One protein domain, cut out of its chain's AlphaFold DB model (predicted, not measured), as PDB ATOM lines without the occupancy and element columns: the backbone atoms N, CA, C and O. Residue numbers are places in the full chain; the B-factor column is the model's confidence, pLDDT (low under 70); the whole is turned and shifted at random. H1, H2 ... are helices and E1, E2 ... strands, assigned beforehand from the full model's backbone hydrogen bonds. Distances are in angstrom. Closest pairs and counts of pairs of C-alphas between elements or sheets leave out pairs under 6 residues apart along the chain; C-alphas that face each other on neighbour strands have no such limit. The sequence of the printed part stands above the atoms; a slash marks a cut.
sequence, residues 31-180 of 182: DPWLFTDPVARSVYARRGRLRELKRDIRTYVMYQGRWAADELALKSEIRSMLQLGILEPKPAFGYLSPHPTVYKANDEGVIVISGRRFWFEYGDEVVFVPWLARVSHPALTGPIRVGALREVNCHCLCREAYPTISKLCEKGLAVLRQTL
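Overview. This is residues 31 to 180 of the 182 residues of an uncharacterized protein of Chloroflexi bacterium RBG_16_58_14 (UniProt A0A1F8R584). A twisted four-stranded sheet, E1 E2 E5 E6, has the long helix H3 over one face, and the strand hairpin E3 and E4 extends this half past E6, with E3 beside H3. The other half is a loose group of helices, H1, H2, H4, H5 and H6, at one end of the sheet, while the stretch with E7 arches past the sheet on the side away from H3. The printed part has 150 residues, with six named helices and seven named strands in the order H1 H2 H3 E1 E2 E3 E4 E5 H4 E6 E7 H5 H6. The larger sheet is antiparallel and the class is mixed, helices and strands. The whole is compact, with a radius of gyration of the C-alphas of 15.0 A and spans of 43 by 37 by 26 A.

Along the chain. The sheet holds E1, residues 87 to 94, 16.2 A long and bending by 93 degrees at residue 91; E2, 101 to 105, 13.1 A; E5, 125 to 128; and E6, 144 to 146. E3 is 109 to 113, E4 116 to 120 and E7 150 to 152. H3, 69 to 83, is 21.3 A long and begins at C-alpha 69 (109.388, 88.449, 129.190). H1 is 38 to 46, beginning at C-alpha 38 (87.019, 88.960, 125.224); H2 is 50 to 61, 15.2 A; H4 is 131 to 136; H5 is 158 to 161; H6 is 170 to 178, ending at C-alpha 178 (115.455, 100.817, 125.368).

Arrangement. E1 and E2 form a hairpin, with N 88 and O 104 2.9 A apart. E2 and E5 are antiparallel, N 103 and O 126 at 2.9 A, as are E5 and E6, N 127 and O 145 at 3.0 A. H3 is on the sheet, in two layers, a helix on one face of a sheet, at a height over the sheet of 9.9 A. The hairpin E3 and E4 has N 111 and O 118 at 3.0 A. The closest C-alphas of H3 and E3 are those of Ala 73 and Ile 113, 5.8 A; of E4 and E6, Phe 120 and Val 146, 6.2 A. H1 only grazes the sheet, with residues 38 to 40. H2 is the hub: it touches H5 with residues 56 to 61 alone, closest C-alphas Tyr 60 and Cys 158, 6.3 A. H2 and H1 only just touch, only at the corner, closest C-alphas Leu 50 and Tyr 44, 4.8 A. H4 only just touches H2, C-alphas Trp 131 and Val 61 at 6.4 A, and H6, Val 135 and Leu 176 at 6.7 A, each with 3 pairs of C-alphas within 8 A. E7 pairs with no named strand. In H1, H2, H3, H4 and H6 every O i to N i+4 pair is within hydrogen-bond range; H5 is too short for one.

Size, cuts and confidence. The two C-alphas farthest apart, Asp 107 and Cys 169, are 43.5 A apart. The printed part has no cut and no long link. Mean pLDDT of the printed part is 91.2, of H6 80, and no printed residue is under 70.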
ATOM      1  N   ASP A  31     100.854  85.313 120.536       97.00
ATOM      2  CA  ASP A  31      99.409  85.546 120.496       97.00
ATOM      3  C   ASP A  31      99.087  87.035 120.693       97.00
ATOM      4  O   ASP A  31      99.185  87.544 121.808       97.00
ATOM      5  N   PRO A  32      98.631  87.775 119.664       96.44
ATOM      6  CA  PRO A  32      98.300  89.186 119.830       96.44
ATOM      7  C   PRO A  32      97.097  89.419 120.751       96.44
ATOM      8  O   PRO A  32      96.862  90.554 121.143       96.44
ATOM      9  N   TRP A  33      96.315  88.395 121.083       96.94
ATOM     10  CA  TRP A  33      95.141  88.539 121.939       96.94
ATOM     11  C   TRP A  33      95.423  88.252 123.409       96.94
ATOM     12  O   TRP A  33      94.498  88.359 124.207       96.94
ATOM     13  N   LEU A  34      96.681  87.967 123.772       97.12
ATOM     14  CA  LEU A  34      97.060  87.545 125.119       97.12
ATOM     15  C   LEU A  34      96.525  88.478 126.209       97.12
ATOM     16  O   LEU A  34      96.083  88.003 127.237       97.12
ATOM     17  N   PHE A  35      96.527  89.790 125.993       97.25
ATOM     18  CA  PHE A  35      96.010  90.788 126.942       97.25
ATOM     19  C   PHE A  35      94.741  91.479 126.430       97.25
ATOM     20  O   PHE A  35      94.514  92.650 126.704       97.25
ATOM     21  N   THR A  36      93.962  90.822 125.571       97.38
ATOM     22  CA  THR A  36      92.726  91.399 125.035       97.38
ATOM     23  C   THR A  36      91.534  90.783 125.730       97.38
ATOM     24  O   THR A  36      91.221  89.614 125.502       97.38
ATOM     25  N   ASP A  37      90.823  91.598 126.501       96.00
ATOM     26  CA  ASP A  37      89.567  91.198 127.106       96.00
ATOM     27  C   ASP A  37      88.575  90.708 126.021       96.00
ATOM     28  O   ASP A  37      88.363  91.394 125.006       96.00
ATOM     29  N   PRO A  38      87.968  89.521 126.183       94.56
ATOM     30  CA  PRO A  38      87.019  88.960 125.224       94.56
ATOM     31  C   PRO A  38      85.841  89.885 124.887       94.56
ATOM     32  O   PRO A  38      85.389  89.915 123.732       94.56
ATOM     33  N   VAL A  39      85.368  90.690 125.845       92.69
ATOM     34  CA  VAL A  39      84.305  91.674 125.612       92.69
ATOM     35  C   VAL A  39      84.815  92.794 124.717       92.69
ATOM     36  O   VAL A  39      84.161  93.127 123.721       92.69
ATOM     37  N   ALA A  40      86.000  93.341 125.002       93.38
ATOM     38  CA  ALA A  40      86.617  94.356 124.152       93.38
ATOM     39  C   ALA A  40      86.823  93.823 122.726       93.38
ATOM     40  O   ALA A  40      86.407  94.456 121.750       93.38
ATOM     41  N   ARG A  41      87.357  92.605 122.585       95.19
ATOM     42  CA  ARG A  41      87.527  91.939 121.285       95.19
ATOM     43  C   ARG A  41      86.208  91.837 120.517       95.19
ATOM     44  O   ARG A  41      86.159  92.145 119.323       95.19
ATOM     45  N   SER A  42      85.131  91.462 121.202       92.81
ATOM     46  CA  SER A  42      83.785  91.345 120.631       92.81
ATOM     47  C   SER A  42      83.202  92.699 120.211       92.81
ATOM     48  O   SER A  42      82.531  92.798 119.182       92.81
ATOM     49  N   VAL A  43      83.479  93.778 120.953       91.75
ATOM     50  CA  VAL A  43      83.105  95.150 120.563       91.75
ATOM     51  C   VAL A  43      83.775  95.547 119.245       91.75
ATOM     52  O   VAL A  43      83.094  96.034 118.339       91.75
ATOM     53  N   TYR A  44      85.075  95.291 119.087       94.56
ATOM     54  CA  TYR A  44      85.783  95.583 117.836       94.56
ATOM     55  C   TYR A  44      85.330  94.692 116.676       94.56
ATOM     56  O   TYR A  44      85.229  95.176 115.546       94.56
ATOM     57  N   ALA A  45      85.024  93.417 116.935       94.31
ATOM     58  CA  ALA A  45      84.478  92.503 115.932       94.31
ATOM     59  C   ALA A  45      83.130  92.999 115.387       94.31
ATOM     60  O   ALA A  45      82.991  93.160 114.176       94.31
ATOM     61  N   ARG A  46      82.181  93.346 116.269       94.38
ATOM     62  CA  ARG A  46      80.859  93.876 115.880       94.38
ATOM     63  C   ARG A  46      80.937  95.181 115.087       94.38
ATOM     64  O   ARG A  46      80.086  95.437 114.248       94.38
ATOM     65  N   ARG A  47      81.963  95.999 115.334       93.62
ATOM     66  CA  ARG A  47      82.205  97.264 114.619       93.62
ATOM     67  C   ARG A  47      83.005  97.100 113.321       93.62
ATOM     68  O   ARG A  47      83.337  98.102 112.701       93.62
ATOM     69  N   GLY A  48      83.397  95.880 112.939       95.88
ATOM     70  CA  GLY A  48      84.259  95.647 111.773       95.88
ATOM     71  C   GLY A  48      85.702  96.154 111.934       95.88
ATOM     72  O   GLY A  48      86.455  96.197 110.965       95.88
ATOM     73  N   ARG A  49      86.122  96.510 113.158       96.56
ATOM     74  CA  ARG A  49      87.437  97.103 113.474       96.56
ATOM     75  C   ARG A  49      88.431  96.107 114.089       96.56
ATOM     76  O   ARG A  49      89.509  96.495 114.524       96.56
ATOM     77  N   LEU A  50      88.131  94.805 114.108       96.69
ATOM     78  CA  LEU A  50      89.008  93.799 114.735       96.69
ATOM     79  C   LEU A  50      90.417  93.737 114.113       96.69
ATOM     80  O   LEU A  50      91.407  93.569 114.823       96.69
ATOM     81  N   ARG A  51      90.526  93.903 112.787       97.38
ATOM     82  CA  ARG A  51      91.830  93.962 112.096       97.38
ATOM     83  C   ARG A  51      92.656  95.169 112.536       97.38
ATOM     84  O   ARG A  51      93.877  95.075 112.623       97.38
ATOM     85  N   GLU A  52      91.986  96.281 112.807       96.75
ATOM     86  CA  GLU A  52      92.611  97.514 113.264       96.75
ATOM     87  C   GLU A  52      93.193  97.344 114.666       96.75
ATOM     88  O   GLU A  52      94.373  97.629 114.855       96.75
ATOM     89  N   LEU A  53      92.417  96.771 115.595       97.25
ATOM     90  CA  LEU A  53      92.892  96.425 116.937       97.25
ATOM     91  C   LEU A  53      94.099  95.481 116.875       97.25
ATOM     92  O   LEU A  53      95.128  95.759 117.476       97.25
ATOM     93  N   LYS A  54      94.025  94.402 116.079       97.69
ATOM     94  CA  LYS A  54      95.146  93.456 115.924       97.69
ATOM     95  C   LYS A  54      96.421  94.143 115.426       97.69
ATOM     96  O   LYS A  54      97.517  93.825 115.887       97.69
ATOM     97  N   ARG A  55      96.290  95.046 114.447       95.00
ATOM     98  CA  ARG A  55      97.422  95.809 113.905       95.00
ATOM     99  C   ARG A  55      97.998  96.739 114.966       95.00
ATOM    100  O   ARG A  55      99.210  96.782 115.121       95.00
ATOM    101  N   ASP A  56      97.136  97.441 115.690       94.50
ATOM    102  CA  ASP A  56      97.549  98.349 116.751       94.50
ATOM    103  C   ASP A  56      98.305  97.614 117.866       94.50
ATOM    104  O   ASP A  56      99.401  98.032 118.228       94.50
ATOM    105  N   ILE A  57      97.811  96.448 118.299       96.19
ATOM    106  CA  ILE A  57      98.501  95.601 119.279       96.19
ATOM    107  C   ILE A  57      99.888  95.197 118.768       96.19
ATOM    108  O   ILE A  57     100.892  95.412 119.441       96.19
ATOM    109  N   ARG A  58      99.982  94.667 117.545       93.44
ATOM    110  CA  ARG A  58     101.266  94.214 116.986       93.44
ATOM    111  C   ARG A  58     102.296  95.333 116.834       93.44
ATOM    112  O   ARG A  58     103.485  95.072 116.980       93.44
ATOM    113  N   THR A  59     101.857  96.546 116.509       87.00
ATOM    114  CA  THR A  59     102.756  97.678 116.249       87.00
ATOM    115  C   THR A  59     103.106  98.440 117.527       87.00
ATOM    116  O   THR A  59     104.275  98.753 117.758       87.00
ATOM    117  N   TYR A  60     102.109  98.735 118.358       87.62
ATOM    118  CA  TYR A  60     102.216  99.700 119.453       87.62
ATOM    119  C   TYR A  60     102.132  99.071 120.841       87.62
ATOM    120  O   TYR A  60     102.379  99.767 121.819       87.62
ATOM    121  N   VAL A  61     101.885  97.763 120.951       91.62
ATOM    122  CA  VAL A  61     101.845  97.041 122.235       91.62
ATOM    123  C   VAL A  61     102.893  95.922 122.283       91.62
ATOM    124  O   VAL A  61     103.639  95.842 123.245       91.62
ATOM    125  N   MET A  62     103.042  95.112 121.237       91.81
ATOM    126  CA  MET A  62     104.052  94.044 121.177       91.81
ATOM    127  C   MET A  62     105.407  94.566 120.672       91.81
ATOM    128  O   MET A  62     105.460  95.458 119.817       91.81
ATOM    129  N   TYR A  63     106.518  93.982 121.129       82.19
ATOM    130  CA  TYR A  63     107.867  94.266 120.625       82.19
ATOM    131  C   TYR A  63     108.299  93.230 119.586       82.19
ATOM    132  O   TYR A  63     108.331  92.040 119.875       82.19
ATOM    133  N   GLN A  64     108.642  93.673 118.370       80.19
ATOM    134  CA  GLN A  64     109.043  92.781 117.265       80.19
ATOM    135  C   GLN A  64     108.052  91.617 117.047       80.19
ATOM    136  O   GLN A  64     108.436  90.486 116.764       80.19
ATOM    137  N   GLY A  65     106.755  91.898 117.214       84.94
ATOM    138  CA  GLY A  65     105.692  90.905 117.070       84.94
ATOM    139  C   GLY A  65     105.587  89.896 118.215       84.94
ATOM    140  O   GLY A  65     104.902  88.891 118.038       84.94
ATOM    141  N   ARG A  66     106.233  90.143 119.364       93.50
ATOM    142  CA  ARG A  66     106.182  89.292 120.559       93.50
ATOM    143  C   ARG A  66     105.920  90.082 121.844       93.50
ATOM    144  O   ARG A  66     106.268  91.260 121.934       93.50
ATOM    145  N   TRP A  67     105.325  89.426 122.834       94.44
ATOM    146  CA  TRP A  67     105.255  89.939 124.208       94.44
ATOM    147  C   TRP A  67     106.622  89.867 124.884       94.44
ATOM    148  O   TRP A  67     107.399  88.938 124.640       94.44
ATOM    149  N   ALA A  68     106.930  90.860 125.713       92.25
ATOM    150  CA  ALA A  68     108.169  90.875 126.475       92.25
ATOM    151  C   ALA A  68     108.121  89.876 127.647       92.25
ATOM    152  O   ALA A  68     107.054  89.462 128.098       92.25
ATOM    153  N   ALA A  69     109.291  89.466 128.141       92.56
ATOM    154  CA  ALA A  69     109.388  88.449 129.190       92.56
ATOM    155  C   ALA A  69     108.723  88.877 130.514       92.56
ATOM    156  O   ALA A  69     108.121  88.043 131.185       92.56
ATOM    157  N   ASP A  70     108.792  90.164 130.868       93.19
ATOM    158  CA  ASP A  70     108.103  90.744 132.029       93.19
ATOM    159  C   ASP A  70     106.575  90.689 131.866       93.19
ATOM    160  O   ASP A  70     105.852  90.386 132.811       93.19
ATOM    161  N   GLU A  71     106.080  90.924 130.652       95.25
ATOM    162  CA  GLU A  71     104.655  90.841 130.314       95.25
ATOM    163  C   GLU A  71     104.163  89.384 130.371       95.25
ATOM    164  O   GLU A  71     103.121  89.100 130.955       95.25
ATOM    165  N   LEU A  72     104.942  88.431 129.856       96.06
ATOM    166  CA  LEU A  72     104.625  87.003 129.975       96.06
ATOM    167  C   LEU A  72     104.624  86.533 131.434       96.06
ATOM    168  O   LEU A  72     103.722  85.800 131.836       96.06
ATOM    169  N   ALA A  73     105.591  86.983 132.240       96.06
ATOM    170  CA  ALA A  73     105.643  86.647 133.660       96.06
ATOM    171  C   ALA A  73     104.429  87.213 134.413       96.06
ATOM    172  O   ALA A  73     103.801  86.483 135.171       96.06
ATOM    173  N   LEU A  74     104.035  88.462 134.133       96.94
ATOM    174  CA  LEU A  74     102.801  89.045 134.670       96.94
ATOM    175  C   LEU A  74     101.583  88.168 134.366       96.94
ATOM    176  O   LEU A  74     100.755  87.938 135.243       96.94
ATOM    177  N   LYS A  75     101.461  87.676 133.131       96.62
ATOM    178  CA  LYS A  75     100.323  86.841 132.740       96.62
ATOM    179  C   LYS A  75     100.271  85.535 133.539       96.62
ATOM    180  O   LYS A  75      99.202  85.141 134.006       96.62
ATOM    181  N   SER A  76     101.423  84.898 133.740       96.88
ATOM    182  CA  SER A  76     101.550  83.701 134.576       96.88
ATOM    183  C   SER A  76     101.230  83.973 136.049       96.88
ATOM    184  O   SER A  76     100.524  83.176 136.666       96.88
ATOM    185  N   GLU A  77     101.685  85.104 136.596       97.56
ATOM    186  CA  GLU A  77     101.389  85.524 137.974       97.56
ATOM    187  C   GLU A  77      99.890  85.775 138.175       97.56
ATOM    188  O   GLU A  77      99.308  85.258 139.125       97.56
ATOM    189  N   ILE A  78      99.230  86.487 137.251       97.56
ATOM    190  CA  ILE A  78      97.771  86.692 137.293       97.56
ATOM    191  C   ILE A  78      97.049  85.342 137.326       97.56
ATOM    192  O   ILE A  78      96.177  85.136 138.165       97.56
ATOM    193  N   ARG A  79      97.430  84.394 136.459       97.38
ATOM    194  CA  ARG A  79      96.843  83.045 136.454       97.38
ATOM    195  C   ARG A  79      97.010  82.337 137.802       97.38
ATOM    196  O   ARG A  79      96.047  81.742 138.276       97.38
ATOM    197  N   SER A  80      98.193  82.410 138.413       97.12
ATOM    198  CA  SER A  80      98.458  81.833 139.740       97.12
ATOM    199  C   SER A  80      97.545  82.444 140.811       97.12
ATOM    200  O   SER A  80      96.867  81.731 141.546       97.12
ATOM    201  N   MET A  81      97.418  83.772 140.830       97.56
ATOM    202  CA  MET A  81      96.547  84.470 141.783       97.56
ATOM    203  C   MET A  81      95.060  84.146 141.584       97.56
ATOM    204  O   MET A  81      94.318  84.049 142.558       97.56
ATOM    205  N   LEU A  82      94.623  83.927 140.337       96.88
ATOM    206  CA  LEU A  82      93.269  83.457 140.026       96.88
ATOM    207  C   LEU A  82      93.030  82.022 140.524       96.88
ATOM    208  O   LEU A  82      91.930  81.713 140.973       96.88
ATOM    209  N   GLN A  83      94.031  81.136 140.460       96.81
ATOM    210  CA  GLN A  83      93.933  79.775 141.013       96.81
ATOM    211  C   GLN A  83      93.800  79.786 142.540       96.81
ATOM    212  O   GLN A  83      93.080  78.961 143.095       96.81
ATOM    213  N   LEU A  84      94.467  80.734 143.202       96.94
ATOM    214  CA  LEU A  84      94.408  80.925 144.651       96.94
ATOM    215  C   LEU A  84      93.163  81.702 145.116       96.94
ATOM    216  O   LEU A  84      92.934  81.808 146.316       96.94
ATOM    217  N   GLY A  85      92.367  82.258 144.195       96.94
ATOM    218  CA  GLY A  85      91.201  83.088 144.520       96.94
ATOM    219  C   GLY A  85      91.538  84.489 145.050       96.94
ATOM    220  O   GLY A  85      90.639  85.200 145.493       96.94
ATOM    221  N   ILE A  86      92.811  84.899 144.982       98.25
ATOM    222  CA  ILE A  86      93.302  86.208 145.447       98.25
ATOM    223  C   ILE A  86      92.869  87.324 144.492       98.25
ATOM    224  O   ILE A  86      92.601  88.446 144.917       98.25
ATOM    225  N   LEU A  87      92.778  87.021 143.195       97.75
ATOM    226  CA  LEU A  87      92.223  87.924 142.190       97.75
ATOM    227  C   LEU A  87      90.901  87.381 141.642       97.75
ATOM    228  O   LEU A  87      90.714  86.172 141.524       97.75
ATOM    229  N   GLU A  88      90.029  88.289 141.215       96.19
ATOM    230  CA  GLU A  88      88.837  87.991 140.416       96.19
ATOM    231  C   GLU A  88      88.714  88.960 139.229       96.19
ATOM    232  O   GLU A  88      89.099  90.126 139.345       96.19
ATOM    233  N   PRO A  89      88.199  88.534 138.066       95.25
ATOM    234  CA  PRO A  89      87.961  89.443 136.949       95.25
ATOM    235  C   PRO A  89      86.783  90.390 137.229       95.25
ATOM    236  O   PRO A  89      85.751  89.991 137.769       95.25
ATOM    237  N   LYS A  90      86.906  91.652 136.807       91.69
ATOM    238  CA  LYS A  90      85.831  92.653 136.841       91.69
ATOM    239  C   LYS A  90      85.133  92.763 135.485       91.69
ATOM    240  O   LYS A  90      85.759  92.536 134.453       91.69
ATOM    241  N   PRO A  91      83.880  93.252 135.449       89.06
ATOM    242  CA  PRO A  91      83.183  93.610 134.211       89.06
ATOM    243  C   PRO A  91      83.707  94.927 133.604       89.06
ATOM    244  O   PRO A  91      82.946  95.849 133.298       89.06
ATOM    245  N   ALA A  92      85.025  95.048 133.476       90.19
ATOM    246  CA  ALA A  92      85.716  96.215 132.954       90.19
ATOM    247  C   ALA A  92      87.039  95.804 132.299       90.19
ATOM    248  O   ALA A  92      87.689  94.846 132.718       90.19
ATOM    249  N   PHE A  93      87.465  96.582 131.311       94.31
ATOM    250  CA  PHE A  93      88.750  96.406 130.642       94.31
ATOM    251  C   PHE A  93      89.505  97.733 130.548       94.31
ATOM    252  O   PHE A  93      88.916  98.817 130.589       94.31
ATOM    253  N   GLY A  94      90.829  97.661 130.425       94.44
ATOM    254  CA  GLY A  94      91.687  98.827 130.262       94.44
ATOM    255  C   GLY A  94      91.285  99.655 129.039       94.44
ATOM    256  O   GLY A  94      90.975  99.128 127.969       94.44
ATOM    257  N   TYR A  95      91.292 100.980 129.176       92.50
ATOM    258  CA  TYR A  95      90.810 101.861 128.105       92.50
ATOM    259  C   TYR A  95      91.696 101.859 126.845       92.50
ATOM    260  O   TYR A  95      91.203 102.169 125.761       92.50
ATOM    261  N   LEU A  96      92.975 101.487 126.974       93.62
ATOM    262  CA  LEU A  96      93.948 101.397 125.881       93.62
ATOM    263  C   LEU A  96      94.029  99.984 125.325       93.62
ATOM    264  O   LEU A  96      93.993  99.028 126.099       93.62
ATOM    265  N   SER A  97      94.241  99.855 124.013       94.56
ATOM    266  CA  SER A  97      94.641  98.579 123.410       94.56
ATOM    267  C   SER A  97      95.855  97.998 124.165       94.56
ATOM    268  O   SER A  97      96.773  98.739 124.531       94.56
ATOM    269  N   PRO A  98      95.873  96.689 124.460       96.25
ATOM    270  CA  PRO A  98      95.008  95.626 123.940       96.25
ATOM    271  C   PRO A  98      93.620  95.528 124.596       96.25
ATOM    272  O   PRO A  98      92.847  94.664 124.209       96.25
ATOM    273  N   HIS A  99      93.275  96.437 125.507       96.31
ATOM    274  CA  HIS A  99      92.093  96.396 126.366       96.31
ATOM    275  C   HIS A  99      92.142  95.215 127.338       96.31
ATOM    276  O   HIS A  99      91.291  94.333 127.254       96.31
ATOM    277  N   PRO A 100      93.150  95.170 128.229       96.62
ATOM    278  CA  PRO A 100      93.326  94.063 129.165       96.62
ATOM    279  C   PRO A 100      92.181  93.974 130.159       96.62
ATOM    280  O   PRO A 100      91.627  95.002 130.552       96.62
ATOM    281  N   THR A 101      91.865  92.760 130.600       96.62
ATOM    282  CA  THR A 101      90.904  92.563 131.688       96.62
ATOM    283  C   THR A 101      91.382  93.302 132.940       96.62
ATOM    284  O   THR A 101      92.573  93.299 133.267       96.62
ATOM    285  N   VAL A 102      90.452  93.956 133.636       96.25
ATOM    286  CA  VAL A 102      90.703  94.503 134.973       96.25
ATOM    287  C   VAL A 102      90.386  93.424 135.997       96.25
ATOM    288  O   VAL A 102      89.293  92.866 135.987       96.25
ATOM    289  N   TYR A 103      91.320  93.163 136.901       96.88
ATOM    290  CA  TYR A 103      91.128  92.256 138.027       96.88
ATOM    291  C   TYR A 103      90.922  93.056 139.310       96.88
ATOM    292  O   TYR A 103      91.422  94.174 139.431       96.88
ATOM    293  N   LYS A 104      90.187  92.494 140.263       97.06
ATOM    294  CA  LYS A 104      90.032  93.005 141.623       97.06
ATOM    295  C   LYS A 104      90.752  92.074 142.588       97.06
ATOM    296  O   LYS A 104      90.644  90.858 142.451       97.06
ATOM    297  N   ALA A 105      91.441  92.649 143.560       98.00
ATOM    298  CA  ALA A 105      91.989  91.928 144.692       98.00
ATOM    299  C   ALA A 105      90.886  91.570 145.699       98.00
ATOM    300  O   ALA A 105      90.170  92.443 146.199       98.00
ATOM    301  N   ASN A 106      90.757  90.278 145.979       97.75
ATOM    302  CA  ASN A 106      89.891  89.714 147.015       97.75
ATOM    303  C   ASN A 106      90.628  89.480 148.336       97.75
ATOM    304  O   ASN A 106      89.985  89.170 149.334       97.75
ATOM    305  N   ASP A 107      91.947  89.648 148.336       97.94
ATOM    306  CA  ASP A 107      92.821  89.614 149.504       97.94
ATOM    307  C   ASP A 107      94.046  90.506 149.238       97.94
ATOM    308  O   ASP A 107      94.257  90.941 148.102       97.94
ATOM    309  N   GLU A 108      94.847  90.791 150.259       97.12
ATOM    310  CA  GLU A 108      96.155  91.420 150.075       97.12
ATOM    311  C   GLU A 108      97.166  90.450 149.446       97.12
ATOM    312  O   GLU A 108      97.069  89.226 149.566       97.12
ATOM    313  N   GLY A 109      98.169  90.986 148.752       97.00
ATOM    314  CA  GLY A 109      99.168  90.137 148.124       97.00
ATOM    315  C   GLY A 109     100.258  90.877 147.370       97.00
ATOM    316  O   GLY A 109     100.431  92.095 147.455       97.00
ATOM    317  N   VAL A 110     101.045  90.098 146.628       97.38
ATOM    318  CA  VAL A 110     102.168  90.604 145.843       97.38
ATOM    319  C   VAL A 110     102.283  89.857 144.524       97.38
ATOM    320  O   VAL A 110     102.358  88.635 144.502       97.38
ATOM    321  N   ILE A 111     102.350  90.599 143.422       96.62
ATOM    322  CA  ILE A 111     102.729  90.063 142.110       96.62
ATOM    323  C   ILE A 111     104.233  90.261 141.926       96.62
ATOM    324  O   ILE A 111     104.743  91.372 142.120       96.62
ATOM    325  N   VAL A 112     104.954  89.200 141.548       95.38
ATOM    326  CA  VAL A 112     106.410  89.250 141.362       95.38
ATOM    327  C   VAL A 112     106.773  89.094 139.890       95.38
ATOM    328  O   VAL A 112     106.653  88.025 139.306       95.38
ATOM    329  N   ILE A 113     107.293  90.160 139.282       93.94
ATOM    330  CA  ILE A 113     107.656  90.184 137.857       93.94
ATOM    331  C   ILE A 113     109.142  90.478 137.742       93.94
ATOM    332  O   ILE A 113     109.598  91.558 138.118       93.94
ATOM    333  N   SER A 114     109.911  89.514 137.230       87.50
ATOM    334  CA  SER A 114     111.366  89.652 137.055       87.50
ATOM    335  C   SER A 114     112.077  90.144 138.332       87.50
ATOM    336  O   SER A 114     112.936  91.020 138.281       87.50
ATOM    337  N   GLY A 115     111.671  89.620 139.495       87.62
ATOM    338  CA  GLY A 115     112.220  89.981 140.811       87.62
ATOM    339  C   GLY A 115     111.667  91.274 141.425       87.62
ATOM    340  O   GLY A 115     111.956  91.570 142.584       87.62
ATOM    341  N   ARG A 116     110.843  92.034 140.697       92.56
ATOM    342  CA  ARG A 116     110.190  93.251 141.198       92.56
ATOM    343  C   ARG A 116     108.853  92.904 141.834       92.56
ATOM    344  O   ARG A 116     108.086  92.135 141.265       92.56
ATOM    345  N   ARG A 117     108.580  93.493 142.996       95.00
ATOM    346  CA  ARG A 117     107.367  93.249 143.785       95.00
ATOM    347  C   ARG A 117     106.353  94.367 143.579       95.00
ATOM    348  O   ARG A 117     106.693  95.536 143.752       95.00
ATOM    349  N   PHE A 118     105.123  93.989 143.254       95.94
ATOM    350  CA  PHE A 118     103.975  94.878 143.121       95.94
ATOM    351  C   PHE A 118     102.937  94.472 144.164       95.94
ATOM    352  O   PHE A 118     102.209  93.500 143.970       95.94
ATOM    353  N   TRP A 119     102.948  95.177 145.291       96.62
ATOM    354  CA  TRP A 119     102.020  94.963 146.399       96.62
ATOM    355  C   TRP A 119     100.641  95.519 146.061       96.62
ATOM    356  O   TRP A 119     100.558  96.540 145.374       96.62
ATOM    357  N   PHE A 120      99.602  94.855 146.553       97.19
ATOM    358  CA  PHE A 120      98.212  95.282 146.455       97.19
ATOM    359  C   PHE A 120      97.457  94.928 147.736       97.19
ATOM    360  O   PHE A 120      97.783  93.945 148.403       97.19
ATOM    361  N   GLU A 121      96.449  95.729 148.057       98.00
ATOM    362  CA  GLU A 121      95.548  95.524 149.190       98.00
ATOM    363  C   GLU A 121      94.196  94.969 148.725       98.00
ATOM    364  O   GLU A 121      93.860  94.980 147.535       98.00
ATOM    365  N   TYR A 122      93.380  94.510 149.676       97.19
ATOM    366  CA  TYR A 122      91.995  94.143 149.399       97.19
ATOM    367  C   TYR A 122      91.252  95.274 148.669       97.19
ATOM    368  O   TYR A 122      91.231  96.423 149.108       97.19
ATOM    369  N   GLY A 123      90.569  94.934 147.576       96.31
ATOM    370  CA  GLY A 123      89.774  95.876 146.792       96.31
ATOM    371  C   GLY A 123      90.558  96.671 145.747       96.31
ATOM    372  O   GLY A 123      89.916  97.306 144.903       96.31
ATOM    373  N   ASP A 124      91.893  96.596 145.740       97.44
ATOM    374  CA  ASP A 124      92.700  97.179 144.670       97.44
ATOM    375  C   ASP A 124      92.352  96.572 143.311       97.44
ATOM    376  O   ASP A 124      91.941  95.415 143.183       97.44
ATOM    377  N   GLU A 125      92.543  97.370 142.264       96.81
ATOM    378  CA  GLU A 125      92.409  96.903 140.894       96.81
ATOM    379  C   GLU A 125      93.784  96.657 140.280       96.81
ATOM    380  O   GLU A 125      94.719  97.441 140.453       96.81
ATOM    381  N   VAL A 126      93.883  95.563 139.532       96.62
ATOM    382  CA  VAL A 126      95.093  95.119 138.848       96.62
ATOM    383  C   VAL A 126      94.838  95.107 137.347       96.62
ATOM    384  O   VAL A 126      93.878  94.498 136.872       96.62
ATOM    385  N   VAL A 127      95.696  95.778 136.578       96.19
ATOM    386  CA  VAL A 127      95.565  95.851 135.117       96.19
ATOM    387  C   VAL A 127      96.925  95.912 134.426       96.19
ATOM    388  O   VAL A 127      97.868  96.534 134.921       96.19
ATOM    389  N   PHE A 128      97.024  95.278 133.256       96.19
ATOM    390  CA  PHE A 128      98.195  95.386 132.389       96.19
ATOM    391  C   PHE A 128      98.360  96.808 131.832       96.19
ATOM    392  O   PHE A 128      97.391  97.486 131.486       96.19
ATOM    393  N   VAL A 129      99.612  97.244 131.699       92.38
ATOM    394  CA  VAL A 129      99.993  98.551 131.168       92.38
ATOM    395  C   VAL A 129     100.905  98.370 129.951       92.38
ATOM    396  O   VAL A 129     102.042  97.907 130.099       92.38
ATOM    397  N   PRO A 130     100.475  98.793 128.746       90.25
ATOM    398  CA  PRO A 130     101.285  98.654 127.542       90.25
ATOM    399  C   PRO A 130     102.568  99.487 127.646       90.25
ATOM    400  O   PRO A 130     102.560 100.601 128.172       90.25
ATOM    401  N   TRP A 131     103.679  98.982 127.097       87.19
ATOM    402  CA  TRP A 131     104.983  99.674 127.106       87.19
ATOM    403  C   TRP A 131     104.907 101.124 126.610       87.19
ATOM    404  O   TRP A 131     105.626 101.977 127.120       87.19
ATOM    405  N   LEU A 132     104.015 101.420 125.660       86.44
ATOM    406  CA  LEU A 132     103.851 102.766 125.126       86.44
ATOM    407  C   LEU A 132     103.333 103.747 126.192       86.44
ATOM    408  O   LEU A 132     103.786 104.889 126.268       86.44
ATOM    409  N   ALA A 133     102.434 103.285 127.065       86.81
ATOM    410  CA  ALA A 133     101.993 104.061 128.216       86.81
ATOM    411  C   ALA A 133     103.123 104.228 129.244       86.81
ATOM    412  O   ALA A 133     103.268 105.319 129.794       86.81
ATOM    413  N   ARG A 134     103.951 103.187 129.440       87.12
ATOM    414  CA  ARG A 134     105.117 103.194 130.347       87.12
ATOM    415  C   ARG A 134     106.176 104.218 129.928       87.12
ATOM    416  O   ARG A 134     106.593 105.021 130.752       87.12
ATOM    417  N   VAL A 135     106.559 104.264 128.647       84.00
ATOM    418  CA  VAL A 135     107.538 105.264 128.155       84.00
ATOM    419  C   VAL A 135     106.996 106.685 128.207       84.00
ATOM    420  O   VAL A 135     107.754 107.631 128.391       84.00
ATOM    421  N   SER A 136     105.682 106.842 128.051       82.19
ATOM    422  CA  SER A 136     105.039 108.156 128.093       82.19
ATOM    423  C   SER A 136     104.904 108.690 129.523       82.19
ATOM    424  O   SER A 136     104.700 109.885 129.708       82.19
ATOM    425  N   HIS A 137     105.023 107.821 130.535       79.81
ATOM    426  CA  HIS A 137     104.842 108.167 131.942       79.81
ATOM    427  C   HIS A 137     105.908 107.487 132.810       79.81
ATOM    428  O   HIS A 137     105.676 106.386 133.310       79.81
ATOM    429  N   PRO A 138     107.040 108.167 133.073       70.88
ATOM    430  CA  PRO A 138     108.176 107.603 133.811       70.88
ATOM    431  C   PRO A 138     107.855 107.073 135.218       70.88
ATOM    432  O   PRO A 138     108.604 106.269 135.760       70.88
ATOM    433  N   ALA A 139     106.737 107.496 135.820       76.06
ATOM    434  CA  ALA A 139     106.273 106.984 137.110       76.06
ATOM    435  C   ALA A 139     105.734 105.537 137.051       76.06
ATOM    436  O   ALA A 139     105.473 104.941 138.094       76.06
ATOM    437  N   LEU A 140     105.530 104.968 135.857       79.25
ATOM    438  CA  LEU A 140     105.055 103.598 135.678       79.25
ATOM    439  C   LEU A 140     106.238 102.629 135.694       79.25
ATOM    440  O   LEU A 140     106.987 102.496 134.731       79.25
ATOM    441  N   THR A 141     106.379 101.922 136.808       79.00
ATOM    442  CA  THR A 141     107.540 101.086 137.120       79.00
ATOM    443  C   THR A 141     107.388  99.626 136.682       79.00
ATOM    444  O   THR A 141     108.140  98.770 137.122       79.00
ATOM    445  N   GLY A 142     106.454  99.283 135.799       88.06
ATOM    446  CA  GLY A 142     106.286  97.898 135.357       88.06
ATOM    447  C   GLY A 142     105.104  97.710 134.419       88.06
ATOM    448  O   GLY A 142     104.349  98.660 134.207       88.06
ATOM    449  N   PRO A 143     104.923  96.500 133.860       93.19
ATOM    450  CA  PRO A 143     103.823  96.180 132.945       93.19
ATOM    451  C   PRO A 143     102.466  96.076 133.655       93.19
ATOM    452  O   PRO A 143     101.488  95.651 133.053       93.19
ATOM    453  N   ILE A 144     102.396  96.441 134.931       94.31
ATOM    454  CA  ILE A 144     101.228  96.318 135.790       94.31
ATOM    455  C   ILE A 144     100.961  97.647 136.482       94.31
ATOM    456  O   ILE A 144     101.881  98.364 136.886       94.31
ATOM    457  N   ARG A 145      99.679  97.946 136.657       93.12
ATOM    458  CA  ARG A 145      99.200  98.944 137.600       93.12
ATOM    459  C   ARG A 145      98.362  98.270 138.669       93.12
ATOM    460  O   ARG A 145      97.505  97.455 138.345       93.12
ATOM    461  N   VAL A 146      98.617  98.690 139.901       94.44
ATOM    462  CA  VAL A 146      97.823  98.395 141.088       94.44
ATOM    463  C   VAL A 146      97.193  99.690 141.600       94.44
ATOM    464  O   VAL A 146      97.837 100.748 141.559       94.44
ATOM    465  N   GLY A 147      95.952  99.595 142.063       92.06
ATOM    466  CA  GLY A 147      95.220 100.653 142.754       92.06
ATOM    467  C   GLY A 147      93.911 101.005 142.058       92.06
ATOM    468  O   GLY A 147      93.569 100.439 141.023       92.06
ATOM    469  N   ALA A 148      93.184 101.984 142.594       89.44
ATOM    470  CA  ALA A 148      91.924 102.433 142.005       89.44
ATOM    471  C   ALA A 148      92.106 102.967 140.568       89.44
ATOM    472  O   ALA A 148      92.879 103.903 140.328       89.44
ATOM    473  N   LEU A 149      91.361 102.403 139.609       88.06
ATOM    474  CA  LEU A 149      91.321 102.878 138.226       88.06
ATOM    475  C   LEU A 149      90.132 103.808 138.011       88.06
ATOM    476  O   LEU A 149      88.994 103.498 138.386       88.06
ATOM    477  N   ARG A 150      90.386 104.921 137.321       88.31
ATOM    478  CA  ARG A 150      89.351 105.888 136.953       88.31
ATOM    479  C   ARG A 150      88.463 105.323 135.847       88.31
ATOM    480  O   ARG A 150      88.945 104.812 134.842       88.31
ATOM    481  N   GLU A 151      87.157 105.457 135.996       87.25
ATOM    482  CA  GLU A 151      86.217 105.031 134.965       87.25
ATOM    483  C   GLU A 151      86.129 106.050 133.817       87.25
ATOM    484  O   GLU A 151      86.100 107.265 134.035       87.25
ATOM    485  N   VAL A 152      86.086 105.546 132.582       85.62
ATOM    486  CA  VAL A 152      85.876 106.336 131.366       85.62
ATOM    487  C   VAL A 152      84.846 105.695 130.445       85.62
ATOM    488  O   VAL A 152      84.732 104.477 130.337       85.62
ATOM    489  N   ASN A 153      84.127 106.543 129.708       78.38
ATOM    490  CA  ASN A 153      83.100 106.118 128.751       78.38
ATOM    491  C   ASN A 153      83.657 105.807 127.349       78.38
ATOM    492  O   ASN A 153      82.890 105.516 126.428       78.38
ATOM    493  N   CYS A 154      84.974 105.893 127.158       79.81
ATOM    494  CA  CYS A 154      85.630 105.647 125.881       79.81
ATOM    495  C   CYS A 154      86.795 104.663 126.027       79.81
ATOM    496  O   CYS A 154      87.451 104.580 127.060       79.81
ATOM    497  N   HIS A 155      87.042 103.916 124.956       85.06
ATOM    498  CA  HIS A 155      88.238 103.104 124.765       85.06
ATOM    499  C   HIS A 155      88.888 103.539 123.457       85.06
ATOM    500  O   HIS A 155      88.184 103.917 122.515       85.06
ATOM    501  N   CYS A 156      90.211 103.494 123.397       90.94
ATOM    502  CA  CYS A 156      90.967 103.934 122.236       90.94
ATOM    503  C   CYS A 156      92.157 103.018 121.959       90.94
ATOM    504  O   CYS A 156      92.665 102.301 122.824       90.94
ATOM    505  N   LEU A 157      92.597 103.043 120.710       93.31
ATOM    506  CA  LEU A 157      93.824 102.384 120.299       93.31
ATOM    507  C   LEU A 157      95.035 103.139 120.862       93.31
ATOM    508  O   LEU A 157      95.015 104.366 120.983       93.31
ATOM    509  N   CYS A 158      96.131 102.435 121.141       91.44
ATOM    510  CA  CYS A 158      97.380 103.037 121.604       91.44
ATOM    511  C   CYS A 158      97.857 104.143 120.651       91.44
ATOM    512  O   CYS A 158      98.270 105.212 121.098       91.44
ATOM    513  N   ARG A 159      97.737 103.943 119.332       89.81
ATOM    514  CA  ARG A 159      98.076 104.983 118.346       89.81
ATOM    515  C   ARG A 159      97.204 106.238 118.422       89.81
ATOM    516  O   ARG A 159      97.661 107.310 118.044       89.81
ATOM    517  N   GLU A 160      95.951 106.102 118.856       91.31
ATOM    518  CA  GLU A 160      95.010 107.220 118.991       91.31
ATOM    519  C   GLU A 160      95.324 108.014 120.266       91.31
ATOM    520  O   GLU A 160      95.273 109.241 120.251       91.31
ATOM    521  N   ALA A 161      95.713 107.326 121.343       88.62
ATOM    522  CA  ALA A 161      96.109 107.948 122.606       88.62
ATOM    523  C   ALA A 161      97.492 108.623 122.557       88.62
ATOM    524  O   ALA A 161      97.715 109.618 123.245       88.62
ATOM    525  N   TYR A 162      98.416 108.110 121.735       87.94
ATOM    526  CA  TYR A 162      99.798 108.600 121.636       87.94
ATOM    527  C   TYR A 162     100.192 108.962 120.188       87.94
ATOM    528  O   TYR A 162     101.128 108.377 119.627       87.94
ATOM    529  N   PRO A 163      99.529 109.957 119.567       84.75
ATOM    530  CA  PRO A 163      99.662 110.250 118.136       84.75
ATOM    531  C   PRO A 163     101.055 110.753 117.727       84.75
ATOM    532  O   PRO A 163     101.449 110.643 116.567       84.75
ATOM    533  N   THR A 164     101.820 111.334 118.655       83.94
ATOM    534  CA  THR A 164     103.194 111.783 118.381       83.94
ATOM    535  C   THR A 164     104.145 110.596 118.289       83.94
ATOM    536  O   THR A 164     104.954 110.522 117.367       83.94
ATOM    537  N   ILE A 165     104.014 109.630 119.202       80.12
ATOM    538  CA  ILE A 165     104.867 108.437 119.215       80.12
ATOM    539  C   ILE A 165     104.502 107.513 118.052       80.12
ATOM    540  O   ILE A 165     105.382 106.903 117.447       80.12
ATOM    541  N   SER A 166     103.226 107.468 117.657       73.44
ATOM    542  CA  SER A 166     102.782 106.646 116.531       73.44
ATOM    543  C   SER A 166     103.351 107.076 115.173       73.44
ATOM    544  O   SER A 166     103.292 106.290 114.229       73.44
ATOM    545  N   LYS A 167     103.884 108.304 115.071       81.62
ATOM    546  CA  LYS A 167     104.561 108.841 113.878       81.62
ATOM    547  C   LYS A 167     106.046 108.478 113.810       81.62
ATOM    548  O   LYS A 167     106.674 108.727 112.782       81.62
ATOM    549  N   LEU A 168     106.622 107.923 114.876       81.25
ATOM    550  CA  LEU A 168     108.019 107.501 114.864       81.25
ATOM    551  C   LEU A 168     108.209 106.299 113.938       81.25
ATOM    552  O   LEU A 168     107.378 105.392 113.881       81.25
ATOM    553  N   CYS A 169     109.344 106.276 113.240       79.88
ATOM    554  CA  CYS A 169     109.775 105.093 112.510       79.88
ATOM    555  C   CYS A 169     110.155 103.963 113.483       79.88
ATOM    556  O   CYS A 169     110.356 104.191 114.679       79.88
ATOM    557  N   GLU A 170     110.322 102.745 112.965       76.88
ATOM    558  CA  GLU A 170     110.701 101.576 113.772       76.88
ATOM    559  C   GLU A 170     111.957 101.818 114.617       76.88
ATOM    560  O   GLU A 170     112.001 101.432 115.784       76.88
ATOM    561  N   LYS A 171     112.945 102.536 114.066       79.50
ATOM    562  CA  LYS A 171     114.163 102.921 114.790       79.50
ATOM    563  C   LYS A 171     113.856 103.838 115.980       79.50
ATOM    564  O   LYS A 171     114.411 103.637 117.055       79.50
ATOM    565  N   GLY A 172     112.955 104.807 115.814       81.81
ATOM    566  CA  GLY A 172     112.527 105.697 116.898       81.81
ATOM    567  C   GLY A 172     111.770 104.952 118.001       81.81
ATOM    568  O   GLY A 172     112.052 105.144 119.182       81.81
ATOM    569  N   LEU A 173     110.877 104.031 117.625       80.12
ATOM    570  CA  LEU A 173     110.181 103.164 118.582       80.12
ATOM    571  C   LEU A 173     111.153 102.233 119.325       80.12
ATOM    572  O   LEU A 173     110.976 101.987 120.517       80.12
ATOM    573  N   ALA A 174     112.188 101.728 118.648       79.94
ATOM    574  CA  ALA A 174     113.216 100.896 119.268       79.94
ATOM    575  C   ALA A 174     114.014 101.663 120.336       79.94
ATOM    576  O   ALA A 174     114.238 101.120 121.417       79.94
ATOM    577  N   VAL A 175     114.377 102.925 120.074       83.12
ATOM    578  CA  VAL A 175     115.072 103.788 121.047       83.12
ATOM    579  C   VAL A 175     114.208 104.036 122.282       83.12
ATOM    580  O   VAL A 175     114.674 103.822 123.396       83.12
ATOM    581  N   LEU A 176     112.932 104.405 122.109       81.38
ATOM    582  CA  LEU A 176     112.028 104.606 123.250       81.38
ATOM    583  C   LEU A 176     111.881 103.344 124.105       81.38
ATOM    584  O   LEU A 176     111.787 103.418 125.320       81.38
ATOM    585  N   ARG A 177     111.884 102.158 123.498       74.56
ATOM    586  CA  ARG A 177     111.780 100.903 124.254       74.56
ATOM    587  C   ARG A 177     113.041 100.559 125.039       74.56
ATOM    588  O   ARG A 177     112.938  99.872 126.052       74.56
ATOM    589  N   GLN A 178     114.217 101.018 124.609       78.94
ATOM    590  CA  GLN A 178     115.455 100.817 125.368       78.94
ATOM    591  C   GLN A 178     115.420 101.547 126.713       78.94
ATOM    592  O   GLN A 178     115.971 101.029 127.679       78.94
ATOM    593  N   THR A 179     114.687 102.661 126.819       78.00
ATOM    594  CA  THR A 179     114.534 103.399 128.085       78.00
ATOM    595  C   THR A 179     113.671 102.668 129.118       78.00
ATOM    596  O   THR A 179     113.571 103.124 130.247       78.00
ATOM    597  N   LEU A 180     113.017 101.557 128.751       71.06
ATOM    598  CA  LEU A 180     112.287 100.694 129.692       71.06
ATOM    599  C   LEU A 180     113.148  99.571 130.278       71.06
ATOM    600  O   LEU A 180     112.694  98.875 131.183       71.06
TER     601      LEU A 180